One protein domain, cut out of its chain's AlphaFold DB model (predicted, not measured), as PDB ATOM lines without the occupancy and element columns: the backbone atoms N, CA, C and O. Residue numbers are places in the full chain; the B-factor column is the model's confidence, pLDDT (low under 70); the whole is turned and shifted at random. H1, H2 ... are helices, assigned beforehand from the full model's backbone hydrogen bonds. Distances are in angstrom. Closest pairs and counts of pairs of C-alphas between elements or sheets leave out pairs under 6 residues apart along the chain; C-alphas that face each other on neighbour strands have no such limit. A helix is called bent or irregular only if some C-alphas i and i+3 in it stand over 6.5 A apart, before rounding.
ATOM      1  N   TYR A 394     -20.905  16.234 -55.112       82.25
ATOM      2  CA  TYR A 394     -21.481  15.705 -53.862       82.25
ATOM      3  C   TYR A 394     -23.008  15.623 -53.943       82.25
ATOM      4  O   TYR A 394     -23.625  14.621 -53.589       82.25
ATOM      5  N   SER A 395     -23.608  16.697 -54.458       71.62
ATOM      6  CA  SER A 395     -25.054  16.874 -54.601       71.62
ATOM      7  C   SER A 395     -25.740  15.772 -55.421       71.62
ATOM      8  O   SER A 395     -26.901  15.454 -55.146       71.62
ATOM      9  N   THR A 396     -25.051  15.263 -56.448       67.06
ATOM     10  CA  THR A 396     -25.535  14.228 -57.372       67.06
ATOM     11  C   THR A 396     -25.237  12.832 -56.838       67.06
ATOM     12  O   THR A 396     -26.168  12.045 -56.713       67.06
ATOM     13  N   LYS A 397     -24.004  12.557 -56.387       68.00
ATOM     14  CA  LYS A 397     -23.625  11.254 -55.804       68.00
ATOM     15  C   LYS A 397     -24.490  10.869 -54.597       68.00
ATOM     16  O   LYS A 397     -24.923   9.729 -54.484       68.00
ATOM     17  N   LEU A 398     -24.868  11.840 -53.755       65.25
ATOM     18  CA  LEU A 398     -25.789  11.619 -52.628       65.25
ATOM     19  C   LEU A 398     -27.221  11.217 -53.060       65.25
ATOM     20  O   LEU A 398     -27.986  10.702 -52.248       65.25
ATOM     21  N   LEU A 399     -27.618  11.468 -54.313       58.62
ATOM     22  CA  LEU A 399     -28.884  10.987 -54.882       58.62
ATOM     23  C   LEU A 399     -28.742   9.594 -55.516       58.62
ATOM     24  O   LEU A 399     -29.739   8.890 -55.638       58.62
ATOM     25  N   GLU A 400     -27.535   9.188 -55.899       54.28
ATOM     26  CA  GLU A 400     -27.255   7.873 -56.484       54.28
ATOM     27  C   GLU A 400     -27.124   6.824 -55.366       54.28
ATOM     28  O   GLU A 400     -27.935   5.897 -55.303       54.28
ATOM     29  N   ASP A 401     -26.243   7.058 -54.384       50.59
ATOM     30  CA  ASP A 401     -25.975   6.166 -53.234       50.59
ATOM     31  C   ASP A 401     -27.225   5.787 -52.410       50.59
ATOM     32  O   ASP A 401     -27.222   4.824 -51.645       50.59
ATOM     33  N   VAL A 402     -28.309   6.562 -52.525       50.25
ATOM     34  CA  VAL A 402     -29.538   6.421 -51.722       50.25
ATOM     35  C   VAL A 402     -30.746   6.010 -52.582       50.25
ATOM     36  O   VAL A 402     -31.879   6.051 -52.098       50.25
ATOM     37  N   GLY A 403     -30.528   5.680 -53.861       47.16
ATOM     38  CA  GLY A 403     -31.574   5.349 -54.840       47.16
ATOM     39  C   GLY A 403     -31.309   4.104 -55.694       47.16
ATOM     40  O   GLY A 403     -32.258   3.509 -56.200       47.16
ATOM     41  N   VAL A 404     -30.046   3.667 -55.802       37.62
ATOM     42  CA  VAL A 404     -29.600   2.541 -56.654       37.62
ATOM     43  C   VAL A 404     -30.390   1.235 -56.460       37.62
ATOM     44  O   VAL A 404     -30.596   0.515 -57.435       37.62
ATOM     45  N   TYR A 405     -30.872   0.950 -55.246       38.91
ATOM     46  CA  TYR A 405     -31.596  -0.292 -54.926       38.91
ATOM     47  C   TYR A 405     -33.122  -0.232 -55.144       38.91
ATOM     48  O   TYR A 405     -33.745  -1.282 -55.267       38.91
ATOM     49  N   ASP A 406     -33.718   0.965 -55.233       38.81
ATOM     50  CA  ASP A 406     -35.180   1.165 -55.330       38.81
ATOM     51  C   ASP A 406     -35.642   1.584 -56.748       38.81
ATOM     52  O   ASP A 406     -36.821   1.862 -56.968       38.81
ATOM     53  N   GLY A 407     -34.722   1.710 -57.717       37.88
ATOM     54  CA  GLY A 407     -35.036   2.172 -59.080       37.88
ATOM     55  C   GLY A 407     -35.529   3.627 -59.167       37.88
ATOM     56  O   GLY A 407     -36.116   4.029 -60.172       37.88
ATOM     57  N   ALA A 408     -35.308   4.425 -58.118       46.19
ATOM     58  CA  ALA A 408     -35.824   5.784 -57.970       46.19
ATOM     59  C   ALA A 408     -34.722   6.776 -57.569       46.19
ATOM     60  O   ALA A 408     -33.700   6.399 -57.001       46.19
ATOM     61  N   VAL A 409     -34.949   8.074 -57.813       47.69
ATOM     62  CA  VAL A 409     -34.044   9.144 -57.354       47.69
ATOM     63  C   VAL A 409     -33.873   9.055 -55.834       47.69
ATOM     64  O   VAL A 409     -34.854   9.127 -55.089       47.69
ATOM     65  N   GLY A 410     -32.631   8.903 -55.372       52.12
ATOM     66  CA  GLY A 410     -32.336   8.597 -53.980       52.12
ATOM     67  C   GLY A 410     -32.676   9.703 -52.988       52.12
ATOM     68  O   GLY A 410     -32.950  10.851 -53.332       52.12
ATOM     69  N   GLY A 411     -32.671   9.333 -51.707       57.56
ATOM     70  CA  GLY A 411     -33.068  10.194 -50.585       57.56
ATOM     71  C   GLY A 411     -34.531  10.017 -50.160       57.56
ATOM     72  O   GLY A 411     -34.991  10.668 -49.217       57.56
ATOM     73  N   GLY A 412     -35.271   9.111 -50.807       62.00
ATOM     74  CA  GLY A 412     -36.709   8.923 -50.607       62.00
ATOM     75  C   GLY A 412     -37.517  10.147 -51.050       62.00
ATOM     76  O   GLY A 412     -37.052  10.948 -51.859       62.00
ATOM     77  N   TRP A 413     -38.719  10.331 -50.488       66.50
ATOM     78  CA  TRP A 413     -39.639  11.406 -50.902       66.50
ATOM     79  C   TRP A 413     -38.999  12.806 -50.913       66.50
ATOM     80  O   TRP A 413     -39.297  13.607 -51.796       66.50
ATOM     81  N   LEU A 414     -38.094  13.086 -49.967       70.69
ATOM     82  CA  LEU A 414     -37.416  14.376 -49.844       70.69
ATOM     83  C   LEU A 414     -36.379  14.592 -50.957       70.69
ATOM     84  O   LEU A 414     -36.311  15.682 -51.521       70.69
ATOM     85  N   GLY A 415     -35.611  13.556 -51.305       70.06
ATOM     86  CA  GLY A 415     -34.649  13.599 -52.409       70.06
ATOM     87  C   GLY A 415     -35.335  13.719 -53.772       70.06
ATOM     88  O   GLY A 415     -34.975  14.589 -54.567       70.06
ATOM     89  N   VAL A 416     -36.418  12.962 -53.988       69.00
ATOM     90  CA  VAL A 416     -37.292  13.092 -55.170       69.00
ATOM     91  C   VAL A 416     -37.888  14.503 -55.268       69.00
ATOM     92  O   VAL A 416     -37.878  15.108 -56.341       69.00
ATOM     93  N   TRP A 417     -38.396  15.060 -54.162       72.31
ATOM     94  CA  TRP A 417     -38.960  16.414 -54.138       72.31
ATOM     95  C   TRP A 417     -37.904  17.479 -54.447       72.31
ATOM     96  O   TRP A 417     -38.138  18.336 -55.301       72.31
ATOM     97  N   ARG A 418     -36.722  17.384 -53.822       78.56
ATOM     98  CA  ARG A 418     -35.553  18.232 -54.092       78.56
ATOM     99  C   ARG A 418     -35.172  18.206 -55.574       78.56
ATOM    100  O   ARG A 418     -35.066  19.264 -56.189       78.56
ATOM    101  N   TRP A 419     -35.024  17.016 -56.160       74.06
ATOM    102  CA  TRP A 419     -34.679  16.843 -57.574       74.06
ATOM    103  C   TRP A 419     -35.720  17.496 -58.494       74.06
ATOM    104  O   TRP A 419     -35.363  18.319 -59.337       74.06
ATOM    105  N   ARG A 420     -37.017  17.235 -58.263       76.75
ATOM    106  CA  ARG A 420     -38.119  17.853 -59.029       76.75
ATOM    107  C   ARG A 420     -38.124  19.379 -58.907       76.75
ATOM    108  O   ARG A 420     -38.375  20.069 -59.891       76.75
ATOM    109  N   ARG A 421     -37.836  19.918 -57.717       81.94
ATOM    110  CA  ARG A 421     -37.739  21.368 -57.487       81.94
ATOM    111  C   ARG A 421     -36.555  21.991 -58.220       81.94
ATOM    112  O   ARG A 421     -36.737  23.068 -58.775       81.94
ATOM    113  N   MET A 422     -35.402  21.322 -58.287       78.81
ATOM    114  CA  MET A 422     -34.269  21.783 -59.100       78.81
ATOM    115  C   MET A 422     -34.575  21.732 -60.604       78.81
ATOM    116  O   MET A 422     -34.359  22.730 -61.285       78.81
ATOM    117  N   ALA A 423     -35.145  20.634 -61.114       76.50
ATOM    118  CA  ALA A 423     -35.501  20.474 -62.535       76.50
ATOM    119  C   ALA A 423     -36.543  21.497 -63.027       76.50
ATOM    120  O   ALA A 423     -36.589  21.847 -64.210       76.50
ATOM    121  N   ALA A 424     -37.392  21.991 -62.124       80.06
ATOM    122  CA  ALA A 424     -38.379  23.021 -62.424       80.06
ATOM    123  C   ALA A 424     -37.790  24.445 -62.524       80.06
ATOM    124  O   ALA A 424     -38.485  25.350 -62.992       80.06
ATOM    125  N   LEU A 425     -36.546  24.681 -62.085       84.56
ATOM    126  CA  LEU A 425     -35.935  26.011 -62.118       84.56
ATOM    127  C   LEU A 425     -35.407  26.359 -63.524       84.56
ATOM    128  O   LEU A 425     -34.878  25.501 -64.229       84.56
ATOM    129  N   PRO A 426     -35.529  27.626 -63.961       81.50
ATOM    130  CA  PRO A 426     -35.025  28.045 -65.265       81.50
ATOM    131  C   PRO A 426     -33.482  28.093 -65.276       81.50
ATOM    132  O   PRO A 426     -32.880  28.444 -64.263       81.50
ATOM    133  N   PRO A 427     -32.809  27.862 -66.420       78.56
ATOM    134  CA  PRO A 427     -31.342  27.887 -66.529       78.56
ATOM    135  C   PRO A 427     -30.734  29.312 -66.501       78.56
ATOM    136  O   PRO A 427     -29.664  29.569 -67.057       78.56
ATOM    137  N   THR A 428     -31.399  30.268 -65.850       84.44
ATOM    138  CA  THR A 428     -30.944  31.657 -65.693       84.44
ATOM    139  C   THR A 428     -29.993  31.808 -64.502       84.44
ATOM    140  O   THR A 428     -29.884  30.923 -63.650       84.44
ATOM    141  N   ARG A 429     -29.316  32.964 -64.394       80.25
ATOM    142  CA  ARG A 429     -28.514  33.314 -63.200       80.25
ATOM    143  C   ARG A 429     -29.353  33.220 -61.912       80.25
ATOM    144  O   ARG A 429     -28.876  32.689 -60.914       80.25
ATOM    145  N   TRP A 430     -30.612  33.663 -61.972       80.94
ATOM    146  CA  TRP A 430     -31.569  33.602 -60.864       80.94
ATOM    147  C   TRP A 430     -32.003  32.172 -60.524       80.94
ATOM    148  O   TRP A 430     -32.001  31.791 -59.357       80.94
ATOM    149  N   GLY A 431     -32.318  31.345 -61.527       84.44
ATOM    150  CA  GLY A 431     -32.684  29.947 -61.289       84.44
ATOM    151  C   GLY A 431     -31.537  29.117 -60.706       84.44
ATOM    152  O   GLY A 431     -31.778  28.327 -59.798       84.44
ATOM    153  N   ARG A 432     -30.281  29.366 -61.119       83.00
ATOM    154  CA  ARG A 432     -29.097  28.763 -60.476       83.00
ATOM    155  C   ARG A 432     -28.951  29.177 -59.012       83.00
ATOM    156  O   ARG A 432     -28.803  28.307 -58.163       83.00
ATOM    157  N   TRP A 433     -29.073  30.470 -58.699       86.31
ATOM    158  CA  TRP A 433     -29.043  30.940 -57.307       86.31
ATOM    159  C   TRP A 433     -30.148  30.290 -56.459       86.31
ATOM    160  O   TRP A 433     -29.872  29.789 -55.371       86.31
ATOM    161  N   ARG A 434     -31.379  30.194 -56.985       87.44
ATOM    162  CA  ARG A 434     -32.484  29.487 -56.314       87.44
ATOM    163  C   ARG A 434     -32.189  28.000 -56.102       87.44
ATOM    164  O   ARG A 434     -32.590  27.466 -55.075       87.44
ATOM    165  N   ALA A 435     -31.499  27.338 -57.032       85.75
ATOM    166  CA  ALA A 435     -31.112  25.935 -56.887       85.75
ATOM    167  C   ALA A 435     -30.079  25.746 -55.762       85.75
ATOM    168  O   ALA A 435     -30.196  24.808 -54.980       85.75
ATOM    169  N   ASP A 436     -29.122  26.669 -55.626       89.56
ATOM    170  CA  ASP A 436     -28.141  26.651 -54.533       89.56
ATOM    171  C   ASP A 436     -28.799  26.900 -53.163       89.56
ATOM    172  O   ASP A 436     -28.446  26.240 -52.190       89.56
ATOM    173  N   VAL A 437     -29.806  27.783 -53.082       89.56
ATOM    174  CA  VAL A 437     -30.619  27.986 -51.862       89.56
ATOM    175  C   VAL A 437     -31.432  26.734 -51.513       89.56
ATOM    176  O   VAL A 437     -31.450  26.306 -50.360       89.56
ATOM    177  N   VAL A 438     -32.080  26.116 -52.507       87.56
ATOM    178  CA  VAL A 438     -32.801  24.842 -52.342       87.56
ATOM    179  C   VAL A 438     -31.859  23.745 -51.835       87.56
ATOM    180  O   VAL A 438     -32.233  22.986 -50.943       87.56
ATOM    181  N   ASP A 439     -30.623  23.687 -52.326       86.44
ATOM    182  CA  ASP A 439     -29.638  22.713 -51.859       86.44
ATOM    183  C   ASP A 439     -29.120  23.001 -50.453       86.44
ATOM    184  O   ASP A 439     -29.090  22.082 -49.636       86.44
ATOM    185  N   ALA A 440     -28.791  24.252 -50.130       88.88
ATOM    186  CA  ALA A 440     -28.339  24.637 -48.793       88.88
ATOM    187  C   ALA A 440     -29.351  24.254 -47.696       88.88
ATOM    188  O   ALA A 440     -28.959  23.807 -46.619       88.88
ATOM    189  N   LEU A 441     -30.652  24.372 -47.991       87.25
ATOM    190  CA  LEU A 441     -31.738  24.024 -47.071       87.25
ATOM    191  C   LEU A 441     -32.001  22.512 -46.977       87.25
ATOM    192  O   LEU A 441     -32.299  22.003 -45.897       87.25
ATOM    193  N   LEU A 442     -31.928  21.778 -48.093       83.94
ATOM    194  CA  LEU A 442     -32.395  20.385 -48.155       83.94
ATOM    195  C   LEU A 442     -31.291  19.345 -47.986       83.94
ATOM    196  O   LEU A 442     -31.562  18.255 -47.481       83.94
ATOM    197  N   LEU A 443     -30.056  19.661 -48.374       84.00
ATOM    198  CA  LEU A 443     -28.909  18.765 -48.236       84.00
ATOM    199  C   LEU A 443     -28.700  18.324 -46.765       84.00
ATOM    200  O   LEU A 443     -28.624  17.115 -46.529       84.00
ATOM    201  N   PRO A 444     -28.774  19.217 -45.746       86.06
ATOM    202  CA  PRO A 444     -28.693  18.808 -44.341       86.06
ATOM    203  C   PRO A 444     -29.830  17.883 -43.884       86.06
ATOM    204  O   PRO A 444     -29.621  17.063 -42.989       86.06
ATOM    205  N   LEU A 445     -31.025  18.002 -44.475       82.25
ATOM    206  CA  LEU A 445     -32.196  17.186 -44.135       82.25
ATOM    207  C   LEU A 445     -32.115  15.781 -44.753       82.25
ATOM    208  O   LEU A 445     -32.440  14.793 -44.090       82.25
ATOM    209  N   VAL A 446     -31.633  15.675 -45.998       79.00
ATOM    210  CA  VAL A 446     -31.333  14.386 -46.649       79.00
ATOM    211  C   VAL A 446     -30.270  13.630 -45.849       79.00
ATOM    212  O   VAL A 446     -30.435  12.446 -45.555       79.00
ATOM    213  N   GLU A 447     -29.224  14.320 -45.400       81.81
ATOM    214  CA  GLU A 447     -28.186  13.740 -44.546       81.81
ATOM    215  C   GLU A 447     -28.675  13.350 -43.147       81.81
ATOM    216  O   GLU A 447     -28.316  12.284 -42.649       81.81
ATOM    217  N   ALA A 448     -29.516  14.169 -42.508       79.75
ATOM    218  CA  ALA A 448     -30.111  13.824 -41.217       79.75
ATOM    219  C   ALA A 448     -30.954  12.540 -41.318       79.75
ATOM    220  O   ALA A 448     -30.862  11.665 -40.458       79.75
ATOM    221  N   ARG A 449     -31.703  12.374 -42.419       75.25
ATOM    222  CA  ARG A 449     -32.436  11.137 -42.733       75.25
ATOM    223  C   ARG A 449     -31.504   9.932 -42.908       75.25
ATOM    224  O   ARG A 449     -31.860   8.838 -42.471       75.25
ATOM    225  N   LEU A 450     -30.328  10.110 -43.515       73.94
ATOM    226  CA  LEU A 450     -29.315   9.053 -43.636       73.94
ATOM    227  C   LEU A 450     -28.720   8.673 -42.280       73.94
ATOM    228  O   LEU A 450     -28.680   7.490 -41.952       73.94
ATOM    229  N   ALA A 451     -28.331   9.654 -41.466       73.25
ATOM    230  CA  ALA A 451     -27.828   9.421 -40.115       73.25
ATOM    231  C   ALA A 451     -28.867   8.710 -39.225       73.25
ATOM    232  O   ALA A 451     -28.517   7.793 -38.486       73.25
ATOM    233  N   TRP A 452     -30.151   9.067 -39.347       71.06
ATOM    234  CA  TRP A 452     -31.248   8.399 -38.641       71.06
ATOM    235  C   TRP A 452     -31.456   6.949 -39.101       71.06
ATOM    236  O   TRP A 452     -31.580   6.047 -38.275       71.06
ATOM    237  N   ARG A 453     -31.438   6.691 -40.417       69.62
ATOM    238  CA  ARG A 453     -31.490   5.322 -40.965       69.62
ATOM    239  C   ARG A 453     -30.292   4.486 -40.503       69.62
ATOM    240  O   ARG A 453     -30.478   3.347 -40.089       69.62
ATOM    241  N   ALA A 454     -29.095   5.066 -40.497       66.88
ATOM    242  CA  ALA A 454     -27.879   4.443 -39.983       66.88
ATOM    243  C   ALA A 454     -27.936   4.176 -38.466       66.88
ATOM    244  O   ALA A 454     -27.368   3.191 -38.002       66.88
ATOM    245  N   LEU A 455     -28.648   5.002 -37.690       67.62
ATOM    246  CA  LEU A 455     -28.910   4.757 -36.269       67.62
ATOM    247  C   LEU A 455     -29.892   3.596 -36.068       67.62
ATOM    248  O   LEU A 455     -29.620   2.706 -35.268       67.62
ATOM    249  N   ALA A 456     -30.994   3.569 -36.822       63.56
ATOM    250  CA  ALA A 456     -31.983   2.494 -36.762       63.56
ATOM    251  C   ALA A 456     -31.383   1.139 -37.182       63.56
ATOM    252  O   ALA A 456     -31.489   0.163 -36.441       63.56
ATOM    253  N   ALA A 457     -30.668   1.096 -38.312       61.19
ATOM    254  CA  ALA A 457     -29.927  -0.085 -38.756       61.19
ATOM    255  C   ALA A 457     -28.805  -0.459 -37.771       61.19
ATOM    256  O   ALA A 457     -28.606  -1.632 -37.473       61.19
ATOM    257  N   GLY A 458     -28.110   0.530 -37.201       61.97
ATOM    258  CA  GLY A 458     -27.101   0.313 -36.164       61.97
ATOM    259  C   GLY A 458     -27.677  -0.317 -34.894       61.97
ATOM    260  O   GLY A 458     -27.036  -1.187 -34.313       61.97
ATOM    261  N   LYS A 459     -28.897   0.061 -34.490       64.75
ATOM    262  CA  LYS A 459     -29.622  -0.569 -33.376       64.75
ATOM    263  C   LYS A 459     -30.044  -2.001 -33.720       64.75
ATOM    264  O   LYS A 459     -29.826  -2.886 -32.904       64.75
ATOM    265  N   ALA A 460     -30.593  -2.230 -34.914       58.25
ATOM    266  CA  ALA A 460     -31.036  -3.555 -35.359       58.25
ATOM    267  C   ALA A 460     -29.881  -4.565 -35.525       58.25
ATOM    268  O   ALA A 460     -30.046  -5.739 -35.223       58.25
ATOM    269  N   LEU A 461     -28.705  -4.108 -35.971       63.75
ATOM    270  CA  LEU A 461     -27.537  -4.951 -36.264       63.75
ATOM    271  C   LEU A 461     -26.501  -5.012 -35.121       63.75
ATOM    272  O   LEU A 461     -25.384  -5.472 -35.345       63.75
ATOM    273  N   GLY A 462     -26.789  -4.460 -33.933       63.62
ATOM    274  CA  GLY A 462     -25.812  -4.347 -32.830       63.62
ATOM    275  C   GLY A 462     -24.599  -3.443 -33.131       63.62
ATOM    276  O   GLY A 462     -23.596  -3.444 -32.420       63.62
ATOM    277  N   ARG A 463     -24.663  -2.643 -34.201       69.81
ATOM    278  CA  ARG A 463     -23.587  -1.771 -34.700       69.81
ATOM    279  C   ARG A 463     -23.813  -0.318 -34.280       69.81
ATOM    280  O   ARG A 463     -23.971   0.568 -35.118       69.81
ATOM    281  N   HIS A 464     -23.761  -0.048 -32.976       73.38
ATOM    282  CA  HIS A 464     -24.043   1.276 -32.391       73.38
ATOM    283  C   HIS A 464     -23.223   2.447 -32.980       73.38
ATOM    284  O   HIS A 464     -23.660   3.594 -32.943       73.38
ATOM    285  N   ARG A 465     -22.044   2.181 -33.567       67.62
ATOM    286  CA  ARG A 465     -21.187   3.202 -34.207       67.62
ATOM    287  C   ARG A 465     -21.600   3.581 -35.637       67.62
ATOM    288  O   ARG A 465     -21.039   4.532 -36.177       67.62
ATOM    289  N   LEU A 466     -22.565   2.887 -36.250       65.31
ATOM    290  CA  LEU A 466     -22.916   3.061 -37.666       65.31
ATOM    291  C   LEU A 466     -23.343   4.503 -37.995       65.31
ATOM    292  O   LEU A 466     -22.785   5.101 -38.909       65.31
ATOM    293  N   ALA A 467     -24.229   5.106 -37.196       64.62
ATOM    294  CA  ALA A 467     -24.647   6.501 -37.376       64.62
ATOM    295  C   ALA A 467     -23.477   7.499 -37.296       64.62
ATOM    296  O   ALA A 467     -23.388   8.428 -38.100       64.62
ATOM    297  N   ALA A 468     -22.546   7.289 -36.358       68.19
ATOM    298  CA  ALA A 468     -21.361   8.129 -36.221       68.19
ATOM    299  C   ALA A 468     -20.436   7.992 -37.442       68.19
ATOM    300  O   ALA A 468     -19.952   9.000 -37.958       68.19
ATOM    301  N   HIS A 469     -20.243   6.769 -37.949       70.12
ATOM    302  CA  HIS A 469     -19.488   6.520 -39.178       70.12
ATOM    303  C   HIS A 469     -20.147   7.183 -40.396       70.12
ATOM    304  O   HIS A 469     -19.447   7.851 -41.150       70.12
ATOM    305  N   THR A 470     -21.474   7.103 -40.553       68.56
ATOM    306  CA  THR A 470     -22.210   7.801 -41.625       68.56
ATOM    307  C   THR A 470     -21.994   9.314 -41.560       68.56
ATOM    308  O   THR A 470     -21.625   9.927 -42.556       68.56
ATOM    309  N   VAL A 471     -22.138   9.930 -40.383       72.38
ATOM    310  CA  VAL A 471     -21.945  11.382 -40.207       72.38
ATOM    311  C   VAL A 471     -20.480  11.810 -40.417       72.38
ATOM    312  O   VAL A 471     -20.218  12.942 -40.825       72.38
ATOM    313  N   VAL A 472     -19.500  10.932 -40.177       72.25
ATOM    314  CA  VAL A 472     -18.090  11.173 -40.543       72.25
ATOM    315  C   VAL A 472     -17.872  11.031 -42.054       72.25
ATOM    316  O   VAL A 472     -17.278  11.927 -42.652       72.25
ATOM    317  N   GLY A 473     -18.398   9.973 -42.675       69.50
ATOM    318  CA  GLY A 473     -18.284   9.717 -44.114       69.50
ATOM    319  C   GLY A 473     -18.908  10.822 -44.967       69.50
ATOM    320  O   GLY A 473     -18.295  11.267 -45.931       69.50
ATOM    321  N   LEU A 474     -20.059  11.367 -44.557       76.31
ATOM    322  CA  LEU A 474     -20.688  12.507 -45.232       76.31
ATOM    323  C   LEU A 474     -19.778  13.750 -45.251       76.31
ATOM    324  O   LEU A 474     -19.664  14.397 -46.289       76.31
ATOM    325  N   ARG A 475     -19.059  14.051 -44.155       81.56
ATOM    326  CA  ARG A 475     -18.073  15.155 -44.133       81.56
ATOM    327  C   ARG A 475     -16.861  14.870 -45.025       81.56
ATOM    328  O   ARG A 475     -16.403  15.773 -45.715       81.56
ATOM    329  N   GLN A 476     -16.375  13.628 -45.050       77.88
ATOM    330  CA  GLN A 476     -15.277  13.218 -45.937       77.88
ATOM    331  C   GLN A 476     -15.675  13.326 -47.417       77.88
ATOM    332  O   GLN A 476     -14.904  13.827 -48.229       77.88
ATOM    333  N   ALA A 477     -16.900  12.937 -47.771       76.94
ATOM    334  CA  ALA A 477     -17.426  13.085 -49.123       76.94
ATOM    335  C   ALA A 477     -17.568  14.564 -49.542       76.94
ATOM    336  O   ALA A 477     -17.281  14.900 -50.691       76.94
ATOM    337  N   ARG A 478     -17.904  15.473 -48.612       85.56
ATOM    338  CA  ARG A 478     -17.825  16.926 -48.858       85.56
ATOM    339  C   ARG A 478     -16.403  17.425 -49.070       85.56
ATOM    340  O   ARG A 478     -16.186  18.219 -49.976       85.56
ATOM    341  N   GLU A 479     -15.445  16.971 -48.264       82.94
ATOM    342  CA  GLU A 479     -14.025  17.297 -48.448       82.94
ATOM    343  C   GLU A 479     -13.516  16.832 -49.821       82.94
ATOM    344  O   GLU A 479     -12.815  17.583 -50.495       82.94
ATOM    345  N   LEU A 480     -13.912  15.639 -50.275       79.38
ATOM    346  CA  LEU A 480     -13.571  15.126 -51.604       79.38
ATOM    347  C   LEU A 480     -14.215  15.943 -52.737       79.38
ATOM    348  O   LEU A 480     -13.563  16.200 -53.747       79.38
ATOM    349  N   ALA A 481     -15.454  16.408 -52.568       84.00
ATOM    350  CA  ALA A 481     -16.099  17.294 -53.537       84.00
ATOM    351  C   ALA A 481     -15.459  18.692 -53.566       84.00
ATOM    352  O   ALA A 481     -15.126  19.196 -54.636       84.00
ATOM    353  N   ALA A 482     -15.198  19.291 -52.399       86.06
ATOM    354  CA  ALA A 482     -14.464  20.549 -52.289       86.06
ATOM    355  C   ALA A 482     -13.060  20.430 -52.905       86.06
ATOM    356  O   ALA A 482     -12.616  21.335 -53.606       86.06
ATOM    357  N   ARG A 483     -12.389  19.284 -52.731       84.31
ATOM    358  CA  ARG A 483     -11.115  18.959 -53.382       84.31
ATOM    359  C   ARG A 483     -11.210  18.951 -54.905       84.31
ATOM    360  O   ARG A 483     -10.369  19.578 -55.541       84.31
ATOM    361  N   GLY A 484     -12.233  18.310 -55.473       77.69
ATOM    362  CA  GLY A 484     -12.462  18.284 -56.922       77.69
ATOM    363  C   GLY A 484     -12.629  19.670 -57.561       77.69
ATOM    364  O   GLY A 484     -12.338  19.823 -58.741       77.69
ATOM    365  N   VAL A 485     -13.041  20.677 -56.782       82.75
ATOM    366  CA  VAL A 485     -13.244  22.070 -57.233       82.75
ATOM    367  C   VAL A 485     -12.079  22.998 -56.865       82.75
ATOM    368  O   VAL A 485     -11.820  23.977 -57.559       82.75
ATOM    369  N   ALA A 486     -11.389  22.735 -55.752       78.75
ATOM    370  CA  ALA A 486     -10.375  23.635 -55.199       78.75
ATOM    371  C   ALA A 486      -8.927  23.281 -55.576       78.75
ATOM    372  O   ALA A 486      -8.055  24.143 -55.461       78.75
ATOM    373  N   ASP A 487      -8.659  22.042 -56.009       73.94
ATOM    374  CA  ASP A 487      -7.341  21.615 -56.504       73.94
ATOM    375  C   ASP A 487      -7.213  21.723 -58.044       73.94
ATOM    376  O   ASP A 487      -6.126  21.521 -58.583       73.94
ATOM    377  N   SER A 488      -8.280  22.082 -58.769       62.56
ATOM    378  CA  SER A 488      -8.247  22.287 -60.223       62.56
ATOM    379  C   SER A 488      -7.625  23.644 -60.596       62.56
ATOM    380  O   SER A 488      -8.325  24.650 -60.716       62.56
TER     381      SER A 488
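This is residues 394 to 488 of the 875 residues of an uncharacterized protein of Actinomyces sp. 2119 (UniProt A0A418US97). A long bent helix, H3, makes a spine, and its two chain neighbours fold back along it: H2 beside the first arm, H3a, and H4 from the far end of the second arm, H3b, opening away from it as a narrow V. Short H1 sits between H2 and H4. The printed part has 95 residues with four named helices, H1 to H4, and no named strand: all helix. It is only just compact, close to loose, with a radius of gyration of the C-alphas of 14.9 A and spans of 49 by 33 by 22 A.

H1, residues 394 to 400, only just touches H4, residues 466 to 486, with 3 pairs of C-alphas within 8 A; the closest, Tyr 394 and Ala 481, are 5.6 A apart. Only residues 477 to 481 of H4 touch it, at a steep tilt of 53 degrees, opposite ways. H3, residues 429 to 460, was assigned as one helix by its hydrogen bonds but is bent: C-alphas 441 and 444 are 6.6 A apart, and arms H3a, 429 to 441, and H3b, 444 to 460, stand at a shallow tilt of 29 degrees. H2, residues 412 to 423, forms a hairpin with H3a, a shallow tilt of 15 degrees, opposite ways; residues 418 to 422 alone touch residues 435 to 439, and the closest C-alphas, Met 422 and Ala 435, are 5.7 A apart. H3b and H4 form another hairpin, a shallow tilt of 34 degrees, only just short of steep, opposite ways; of H4 residues 466 to 474 alone touch H3b, closest at C-alphas Ala 454 and Ala 467, 4.6 A. H2 and H4 are apart. Every O i to N i+4 pair is within hydrogen-bond range in H2, H3a and H3b, against 2 of 3 in H1 and 16 of 17 in H4.

H1 begins at C-alpha 394 (-21.481, 15.705, -53.862) and spans 10.1 A; H2 spans 16.6 A, H3a 18.9 A and H3b 24.2 A. H4 spans 29.8 A and ends at C-alpha 486 (-10.375, 23.635, -55.199).

The two farthest C-alphas, Thr 428 and Gly 462, are 49.0 A apart. The printed part has no cut; the link from H1 to H2 is long, 11 residues. Mean pLDDT of the printed part is 72.0, with 37 residues under 70, among them 396 to 413 and 453 to 463.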